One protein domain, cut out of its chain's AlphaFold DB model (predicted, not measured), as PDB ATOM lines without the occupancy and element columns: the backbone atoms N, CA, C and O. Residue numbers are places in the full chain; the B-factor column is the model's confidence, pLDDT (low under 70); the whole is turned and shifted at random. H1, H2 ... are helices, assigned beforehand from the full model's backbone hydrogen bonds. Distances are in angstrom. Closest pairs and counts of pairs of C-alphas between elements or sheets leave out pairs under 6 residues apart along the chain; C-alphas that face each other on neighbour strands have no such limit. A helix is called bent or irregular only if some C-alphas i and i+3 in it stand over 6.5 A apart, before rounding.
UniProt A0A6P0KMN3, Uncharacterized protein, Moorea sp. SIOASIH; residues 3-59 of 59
ATOM      1  N   ASP A   3     -15.383  42.235 -52.625       88.75
ATOM      2  CA  ASP A   3     -15.677  42.464 -54.048       88.75
ATOM      3  C   ASP A   3     -15.571  43.932 -54.510       88.75
ATOM      4  O   ASP A   3     -15.536  44.201 -55.705       88.75
ATOM      5  N   ALA A   4     -15.547  44.894 -53.581       95.00
ATOM      6  CA  ALA A   4     -15.370  46.316 -53.879       95.00
ATOM      7  C   ALA A   4     -13.891  46.734 -53.972       95.00
ATOM      8  O   ALA A   4     -13.610  47.870 -54.344       95.00
ATOM      9  N   LEU A   5     -12.966  45.843 -53.604       95.12
ATOM     10  CA  LEU A   5     -11.529  46.072 -53.691       95.12
ATOM     11  C   LEU A   5     -11.031  45.799 -55.108       95.12
ATOM     12  O   LEU A   5     -11.503  44.878 -55.782       95.12
ATOM     13  N   SER A   6     -10.024  46.553 -55.534       97.25
ATOM     14  CA  SER A   6      -9.255  46.229 -56.731       97.25
ATOM     15  C   SER A   6      -8.577  44.861 -56.594       97.25
ATOM     16  O   SER A   6      -8.377  44.336 -55.498       97.25
ATOM     17  N   LEU A   7      -8.183  44.270 -57.723       95.81
ATOM     18  CA  LEU A   7      -7.475  42.987 -57.713       95.81
ATOM     19  C   LEU A   7      -6.145  43.060 -56.946       95.81
ATOM     20  O   LEU A   7      -5.743  42.075 -56.337       95.81
ATOM     21  N   GLU A   8      -5.470  44.209 -56.962       97.38
ATOM     22  CA  GLU A   8      -4.235  44.429 -56.204       97.38
ATOM     23  C   GLU A   8      -4.499  44.370 -54.695       97.38
ATOM     24  O   GLU A   8      -3.907  43.549 -54.000       97.38
ATOM     25  N   GLU A   9      -5.490  45.119 -54.211       97.44
ATOM     26  CA  GLU A   9      -5.884  45.115 -52.797       97.44
ATOM     27  C   GLU A   9      -6.368  43.731 -52.325       97.44
ATOM     28  O   GLU A   9      -6.092  43.312 -51.199       97.44
ATOM     29  N   GLN A  10      -7.067  42.975 -53.180       96.19
ATOM     30  CA  GLN A  10      -7.451  41.593 -52.866       96.19
ATOM     31  C   GLN A  10      -6.229  40.667 -52.754       96.19
ATOM     32  O   GLN A  10      -6.173  39.823 -51.855       96.19
ATOM     33  N   ASN A  11      -5.234  40.829 -53.632       96.75
ATOM     34  CA  ASN A  11      -3.986  40.069 -53.564       96.75
ATOM     35  C   ASN A  11      -3.181  40.407 -52.301       96.75
ATOM     36  O   ASN A  11      -2.640  39.501 -51.660       96.75
ATOM     37  N   ASP A  12      -3.157  41.675 -51.896       97.31
ATOM     38  CA  ASP A  12      -2.531  42.096 -50.644       97.31
ATOM     39  C   ASP A  12      -3.189  41.425 -49.438       97.31
ATOM     40  O   ASP A  12      -2.494  40.890 -48.568       97.31
ATOM     41  N   LEU A  13      -4.522  41.350 -49.408       96.88
ATOM     42  CA  LEU A  13      -5.238  40.634 -48.352       96.88
ATOM     43  C   LEU A  13      -4.872  39.148 -48.302       96.88
ATOM     44  O   LEU A  13      -4.637  38.617 -47.214       96.88
ATOM     45  N   ILE A  14      -4.775  38.476 -49.452       97.00
ATOM     46  CA  ILE A  14      -4.343  37.072 -49.520       97.00
ATOM     47  C   ILE A  14      -2.934  36.914 -48.936       97.00
ATOM     48  O   ILE A  14      -2.687  35.998 -48.146       97.00
ATOM     49  N   ASN A  15      -2.013  37.813 -49.284       98.12
ATOM     50  CA  ASN A  15      -0.643  37.780 -48.780       98.12
ATOM     51  C   ASN A  15      -0.584  38.004 -47.265       98.12
ATOM     52  O   ASN A  15       0.115  37.268 -46.566       98.12
ATOM     53  N   ILE A  16      -1.365  38.953 -46.744       98.12
ATOM     54  CA  ILE A  16      -1.474  39.215 -45.304       98.12
ATOM     55  C   ILE A  16      -2.006  37.981 -44.570       98.12
ATOM     56  O   ILE A  16      -1.444  37.586 -43.547       98.12
ATOM     57  N   VAL A  17      -3.068  37.349 -45.079       98.00
ATOM     58  CA  VAL A  17      -3.645  36.144 -44.463       98.00
ATOM     59  C   VAL A  17      -2.635  34.999 -44.458       98.00
ATOM     60  O   VAL A  17      -2.434  34.376 -43.416       98.00
ATOM     61  N   ARG A  18      -1.942  34.761 -45.578       98.31
ATOM     62  CA  ARG A  18      -0.891  33.735 -45.660       98.31
ATOM     63  C   ARG A  18       0.226  33.997 -44.652       98.31
ATOM     64  O   ARG A  18       0.663  33.073 -43.974       98.31
ATOM     65  N   HIS A  19       0.678  35.244 -44.536       98.44
ATOM     66  CA  HIS A  19       1.715  35.603 -43.575       98.44
ATOM     67  C   HIS A  19       1.258  35.342 -42.136       98.44
ATOM     68  O   HIS A  19       1.979  34.712 -41.370       98.44
ATOM     69  N   ARG A  20       0.022  35.718 -41.788       98.38
ATOM     70  CA  ARG A  20      -0.545  35.440 -40.459       98.38
ATOM     71  C   ARG A  20      -0.618  33.949 -40.144       98.38
ATOM     72  O   ARG A  20      -0.296  33.569 -39.028       98.38
ATOM     73  N   GLN A  21      -0.988  33.108 -41.109       98.50
ATOM     74  CA  GLN A  21      -0.993  31.652 -40.917       98.50
ATOM     75  C   GLN A  21       0.414  31.103 -40.640       98.50
ATOM     76  O   GLN A  21       0.581  30.220 -39.800       98.50
ATOM     77  N   ILE A  22       1.435  31.636 -41.318       98.50
ATOM     78  CA  ILE A  22       2.834  31.261 -41.073       98.50
ATOM     79  C   ILE A  22       3.261  31.664 -39.658       98.50
ATOM     80  O   ILE A  22       3.869  30.854 -38.962       98.50
ATOM     81  N   GLU A  23       2.940  32.882 -39.222       98.50
ATOM     82  CA  GLU A  23       3.299  33.336 -37.875       98.50
ATOM     83  C   GLU A  23       2.552  32.553 -36.785       98.50
ATOM     84  O   GLU A  23       3.183  32.111 -35.831       98.50
ATOM     85  N   GLN A  24       1.265  32.240 -36.975       98.31
ATOM     86  CA  GLN A  24       0.521  31.352 -36.068       98.31
ATOM     87  C   GLN A  24       1.190  29.979 -35.941       98.31
ATOM     88  O   GLN A  24       1.391  29.473 -34.839       98.31
ATOM     89  N   ARG A  25       1.627  29.392 -37.063       98.25
ATOM     90  CA  ARG A  25       2.349  28.117 -37.032       98.25
ATOM     91  C   ARG A  25       3.685  28.222 -36.287       98.25
ATOM     92  O   ARG A  25       4.101  27.266 -35.636       98.25
ATOM     93  N   ARG A  26       4.381  29.356 -36.384       98.50
ATOM     94  CA  ARG A  26       5.628  29.590 -35.638       98.50
ATOM     95  C   ARG A  26       5.383  29.729 -34.142       98.50
ATOM     96  O   ARG A  26       6.181  29.205 -33.371       98.50
ATOM     97  N   GLU A  27       4.294  30.377 -33.741       98.50
ATOM     98  CA  GLU A  27       3.882  30.462 -32.336       98.50
ATOM     99  C   GLU A  27       3.604  29.069 -31.756       98.50
ATOM    100  O   GLU A  27       4.153  28.731 -30.709       98.50
ATOM    101  N   GLU A  28       2.861  28.216 -32.472       98.31
ATOM    102  CA  GLU A  28       2.635  26.816 -32.073       98.31
ATOM    103  C   GLU A  28       3.956  26.053 -31.875       98.31
ATOM    104  O   GLU A  28       4.144  25.353 -30.881       98.31
ATOM    105  N   ILE A  29       4.902  26.209 -32.806       98.38
ATOM    106  CA  ILE A  29       6.222  25.571 -32.711       98.38
ATOM    107  C   ILE A  29       6.996  26.092 -31.493       98.38
ATOM    108  O   ILE A  29       7.600  25.299 -30.774       98.38
ATOM    109  N   ALA A  30       6.977  27.401 -31.235       98.44
ATOM    110  CA  ALA A  30       7.668  27.999 -30.095       98.44
ATOM    111  C   ALA A  30       7.102  27.511 -28.751       98.44
ATOM    112  O   ALA A  30       7.870  27.232 -27.823       98.44
ATOM    113  N   VAL A  31       5.777  27.352 -28.660       98.31
ATOM    114  CA  VAL A  31       5.109  26.754 -27.494       98.31
ATOM    115  C   VAL A  31       5.557  25.305 -27.311       98.31
ATOM    116  O   VAL A  31       6.018  24.951 -26.228       98.31
ATOM    117  N   ASN A  32       5.522  24.495 -28.373       97.75
ATOM    118  CA  ASN A  32       5.935  23.090 -28.312       97.75
ATOM    119  C   ASN A  32       7.405  22.925 -27.899       97.75
ATOM    120  O   ASN A  32       7.724  22.051 -27.098       97.75
ATOM    121  N   ILE A  33       8.303  23.774 -28.409       98.00
ATOM    122  CA  ILE A  33       9.723  23.778 -28.021       98.00
ATOM    123  C   ILE A  33       9.872  24.108 -26.534       98.00
ATOM    124  O   ILE A  33      10.615  23.434 -25.822       98.00
ATOM    125  N   THR A  34       9.167  25.138 -26.062       98.31
ATOM    126  CA  THR A  34       9.215  25.550 -24.653       98.31
ATOM    127  C   THR A  34       8.745  24.419 -23.740       98.31
ATOM    128  O   THR A  34       9.434  24.097 -22.774       98.31
ATOM    129  N   GLN A  35       7.630  23.773 -24.090       97.50
ATOM    130  CA  GLN A  35       7.094  22.639 -23.342       97.50
ATOM    131  C   GLN A  35       8.065  21.452 -23.344       97.50
ATOM    132  O   GLN A  35       8.396  20.937 -22.282       97.50
ATOM    133  N   ALA A  36       8.619  21.080 -24.503       96.38
ATOM    134  CA  ALA A  36       9.577  19.980 -24.601       96.38
ATOM    135  C   ALA A  36      10.834  20.208 -23.739       96.38
ATOM    136  O   ALA A  36      11.369  19.271 -23.144       96.38
ATOM    137  N   HIS A  37      11.310  21.455 -23.639       97.50
ATOM    138  CA  HIS A  37      12.410  21.799 -22.739       97.50
ATOM    139  C   HIS A  37      12.035  21.635 -21.263       97.50
ATOM    140  O   HIS A  37      12.850  21.112 -20.503       97.50
ATOM    141  N   GLN A  38      10.834  22.062 -20.865       97.75
ATOM    142  CA  GLN A  38      10.332  21.880 -19.499       97.75
ATOM    143  C   GLN A  38      10.184  20.394 -19.160       97.75
ATOM    144  O   GLN A  38      10.751  19.939 -18.169       97.75
ATOM    145  N   ASP A  39       9.542  19.621 -20.036       97.06
ATOM    146  CA  ASP A  39       9.353  18.179 -19.867       97.06
ATOM    147  C   ASP A  39      10.693  17.451 -19.698       97.06
ATOM    148  O   ASP A  39      10.860  16.607 -18.814       97.06
ATOM    149  N   TYR A  40      11.700  17.831 -20.489       95.44
ATOM    150  CA  TYR A  40      13.047  17.284 -20.356       95.44
ATOM    151  C   TYR A  40      13.699  17.628 -19.008       95.44
ATOM    152  O   TYR A  40      14.303  16.756 -18.377       95.44
ATOM    153  N   GLN A  41      13.581  18.879 -18.551       96.88
ATOM    154  CA  GLN A  41      14.135  19.330 -17.266       96.88
ATOM    155  C   GLN A  41      13.484  18.624 -16.073       96.88
ATOM    156  O   GLN A  41      14.177  18.258 -15.122       96.88
ATOM    157  N   GLU A  42      12.177  18.391 -16.139       97.19
ATOM    158  CA  GLU A  42      11.400  17.730 -15.088       97.19
ATOM    159  C   GLU A  42      11.501  16.197 -15.145       97.19
ATOM    160  O   GLU A  42      10.909  15.501 -14.321       97.19
ATOM    161  N   CYS A  43      12.279  15.652 -16.090       93.75
ATOM    162  CA  CYS A  43      12.328  14.222 -16.403       93.75
ATOM    163  C   CYS A  43      10.955  13.624 -16.765       93.75
ATOM    164  O   CYS A  43      10.794  12.404 -16.717       93.75
ATOM    165  N   ASN A  44      10.004  14.462 -17.185       95.12
ATOM    166  CA  ASN A  44       8.707  14.081 -17.734       95.12
ATOM    167  C   ASN A  44       8.863  13.649 -19.202       95.12
ATOM    168  O   ASN A  44       8.306  14.235 -20.123       95.12
ATOM    169  N   VAL A  45       9.707  12.644 -19.426       91.81
ATOM    170  CA  VAL A  45      10.037  12.132 -20.756       91.81
ATOM    171  C   VAL A  45       9.841  10.630 -20.796       91.81
ATOM    172  O   VAL A  45      10.196   9.917 -19.854       91.81
ATOM    173  N   PHE A  46       9.326  10.142 -21.918       91.00
ATOM    174  CA  PHE A  46       9.290   8.714 -22.181       91.00
ATOM    175  C   PHE A  46      10.717   8.157 -22.248       91.00
ATOM    176  O   PHE A  46      11.607   8.742 -22.875       91.00
ATOM    177  N   ARG A  47      10.949   7.017 -21.595       90.06
ATOM    178  CA  ARG A  47      12.224   6.296 -21.637       90.06
ATOM    179  C   ARG A  47      11.951   4.837 -21.948       90.06
ATOM    180  O   ARG A  47      11.255   4.168 -21.195       90.06
ATOM    181  N   GLY A  48      12.563   4.349 -23.014       92.38
ATOM    182  CA  GLY A  48      12.430   2.973 -23.458       92.38
ATOM    183  C   GLY A  48      13.472   2.644 -24.514       92.38
ATOM    184  O   GLY A  48      14.350   3.455 -24.829       92.38
ATOM    185  N   THR A  49      13.386   1.434 -25.041       96.94
ATOM    186  CA  THR A  49      14.120   1.026 -26.235       96.94
ATOM    187  C   THR A  49      13.539   1.697 -27.481       96.94
ATOM    188  O   THR A  49      12.488   2.333 -27.442       96.94
ATOM    189  N   VAL A  50      14.229   1.558 -28.615       94.94
ATOM    190  CA  VAL A  50      13.720   2.053 -29.902       94.94
ATOM    191  C   VAL A  50      12.381   1.397 -30.253       94.94
ATOM    192  O   VAL A  50      11.493   2.090 -30.739       94.94
ATOM    193  N   ASP A  51      12.218   0.104 -29.956       96.81
ATOM    194  CA  ASP A  51      10.969  -0.621 -30.205       96.81
ATOM    195  C   ASP A  51       9.819  -0.057 -29.359       96.81
ATOM    196  O   ASP A  51       8.725   0.145 -29.882       96.81
ATOM    197  N   ASP A  52      10.086   0.293 -28.094       95.31
ATOM    198  CA  ASP A  52       9.089   0.905 -27.204       95.31
ATOM    199  C   ASP A  52       8.654   2.294 -27.708       95.31
ATOM    200  O   ASP A  52       7.473   2.623 -27.691       95.31
ATOM    201  N   VAL A  53       9.598   3.102 -28.210       92.88
ATOM    202  CA  VAL A  53       9.297   4.427 -28.789       92.88
ATOM    203  C   VAL A  53       8.482   4.302 -30.079       92.88
ATOM    204  O   VAL A  53       7.564   5.085 -30.309       92.88
ATOM    205  N   ILE A  54       8.820   3.341 -30.946       93.75
ATOM    206  CA  ILE A  54       8.083   3.106 -32.194       93.75
ATOM    207  C   ILE A  54       6.665   2.614 -31.896       93.75
ATOM    208  O   ILE A  54       5.745   3.021 -32.599       93.75
ATOM    209  N   ALA A  55       6.478   1.758 -30.888       94.88
ATOM    210  CA  ALA A  55       5.151   1.312 -30.475       94.88
ATOM    211  C   ALA A  55       4.278   2.503 -30.042       94.88
ATOM    212  O   ALA A  55       3.213   2.696 -30.614       94.88
ATOM    213  N   GLU A  56       4.789   3.361 -29.152       91.38
ATOM    214  CA  GLU A  56       4.077   4.552 -28.657       91.38
ATOM    215  C   GLU A  56       3.697   5.542 -29.777       91.38
ATOM    216  O   GLU A  56       2.632   6.143 -29.747       91.38
ATOM    217  N   LEU A  57       4.557   5.728 -30.787       89.81
ATOM    218  CA  LEU A  57       4.291   6.662 -31.895       89.81
ATOM    219  C   LEU A  57       3.239   6.169 -32.900       89.81
ATOM    220  O   LEU A  57       2.779   6.966 -33.720       89.81
ATOM    221  N   ASN A  58       2.935   4.870 -32.907       92.44
ATOM    222  CA  ASN A  58       1.996   4.259 -33.850       92.44
ATOM    223  C   ASN A  58       0.602   3.996 -33.249       92.44
ATOM    224  O   ASN A  58      -0.266   3.527 -33.992       92.44
ATOM    225  N   ASP A  59       0.401   4.283 -31.960       76.25
ATOM    226  CA  ASP A  59      -0.897   4.237 -31.268       76.25
ATOM    227  C   ASP A  59      -1.724   5.521 -31.503       76.25
ATOM    228  O   ASP A  59      -2.965   5.399 -31.666       76.25
TER     229      ASP A  59
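This is residues 3 to 59 of the 59 residues of an uncharacterized protein of Moorea sp. SIOASIH (UniProt A0A6P0KMN3). One long, straight helix, H1, makes nearly the whole length, and from its end the link of residues 42 to 49 swings off to the side to a short helix, H2, which folds partly back in the shape of a hook. The two helices have open space between them, and there is no packed core. The printed part has 57 residues with two named helices, H1 then H2, and no named strand; the class is all helix. It is extended, with a radius of gyration of the C-alphas of 20.5 A, and spans 60 by 25 by 13 A.

The printed part begins at Asp 3, with C-alpha at (-15.677, 42.464, -54.048), and residues 3 to 6 come before the first named helix. H1 is residues 7 to 41, from C-alpha 7 at (-7.475, 42.987, -57.713) to C-alpha 41 at (14.135, 19.330, -17.266), a length of 51.6 A. H2 is residues 50 to 57, ending with C-alpha 57 at (4.291, 6.662, -31.895). Neither helix is bent.

H1 and H2 are apart: no C-alpha of the one is within 8 A of the other. Residues 14 to 35 of H1 stand free, with no C-alpha 8 or more residues away along the chain within 10 A. Residues 49 to 55, of which 50 to 55 belong to H2, stand free too. In H1 and H2 every O i to N i+4 pair is within hydrogen-bond range.

The two C-alphas farthest apart are those of Ala 4 and Thr 49, 60.7 A. The link from H1 to H2, 8 residues, is short. The printed part has no cut and ends at Asp 59, the chain's last residue. The mean pLDDT of the printed part is 95.8, and no printed residue is under 70.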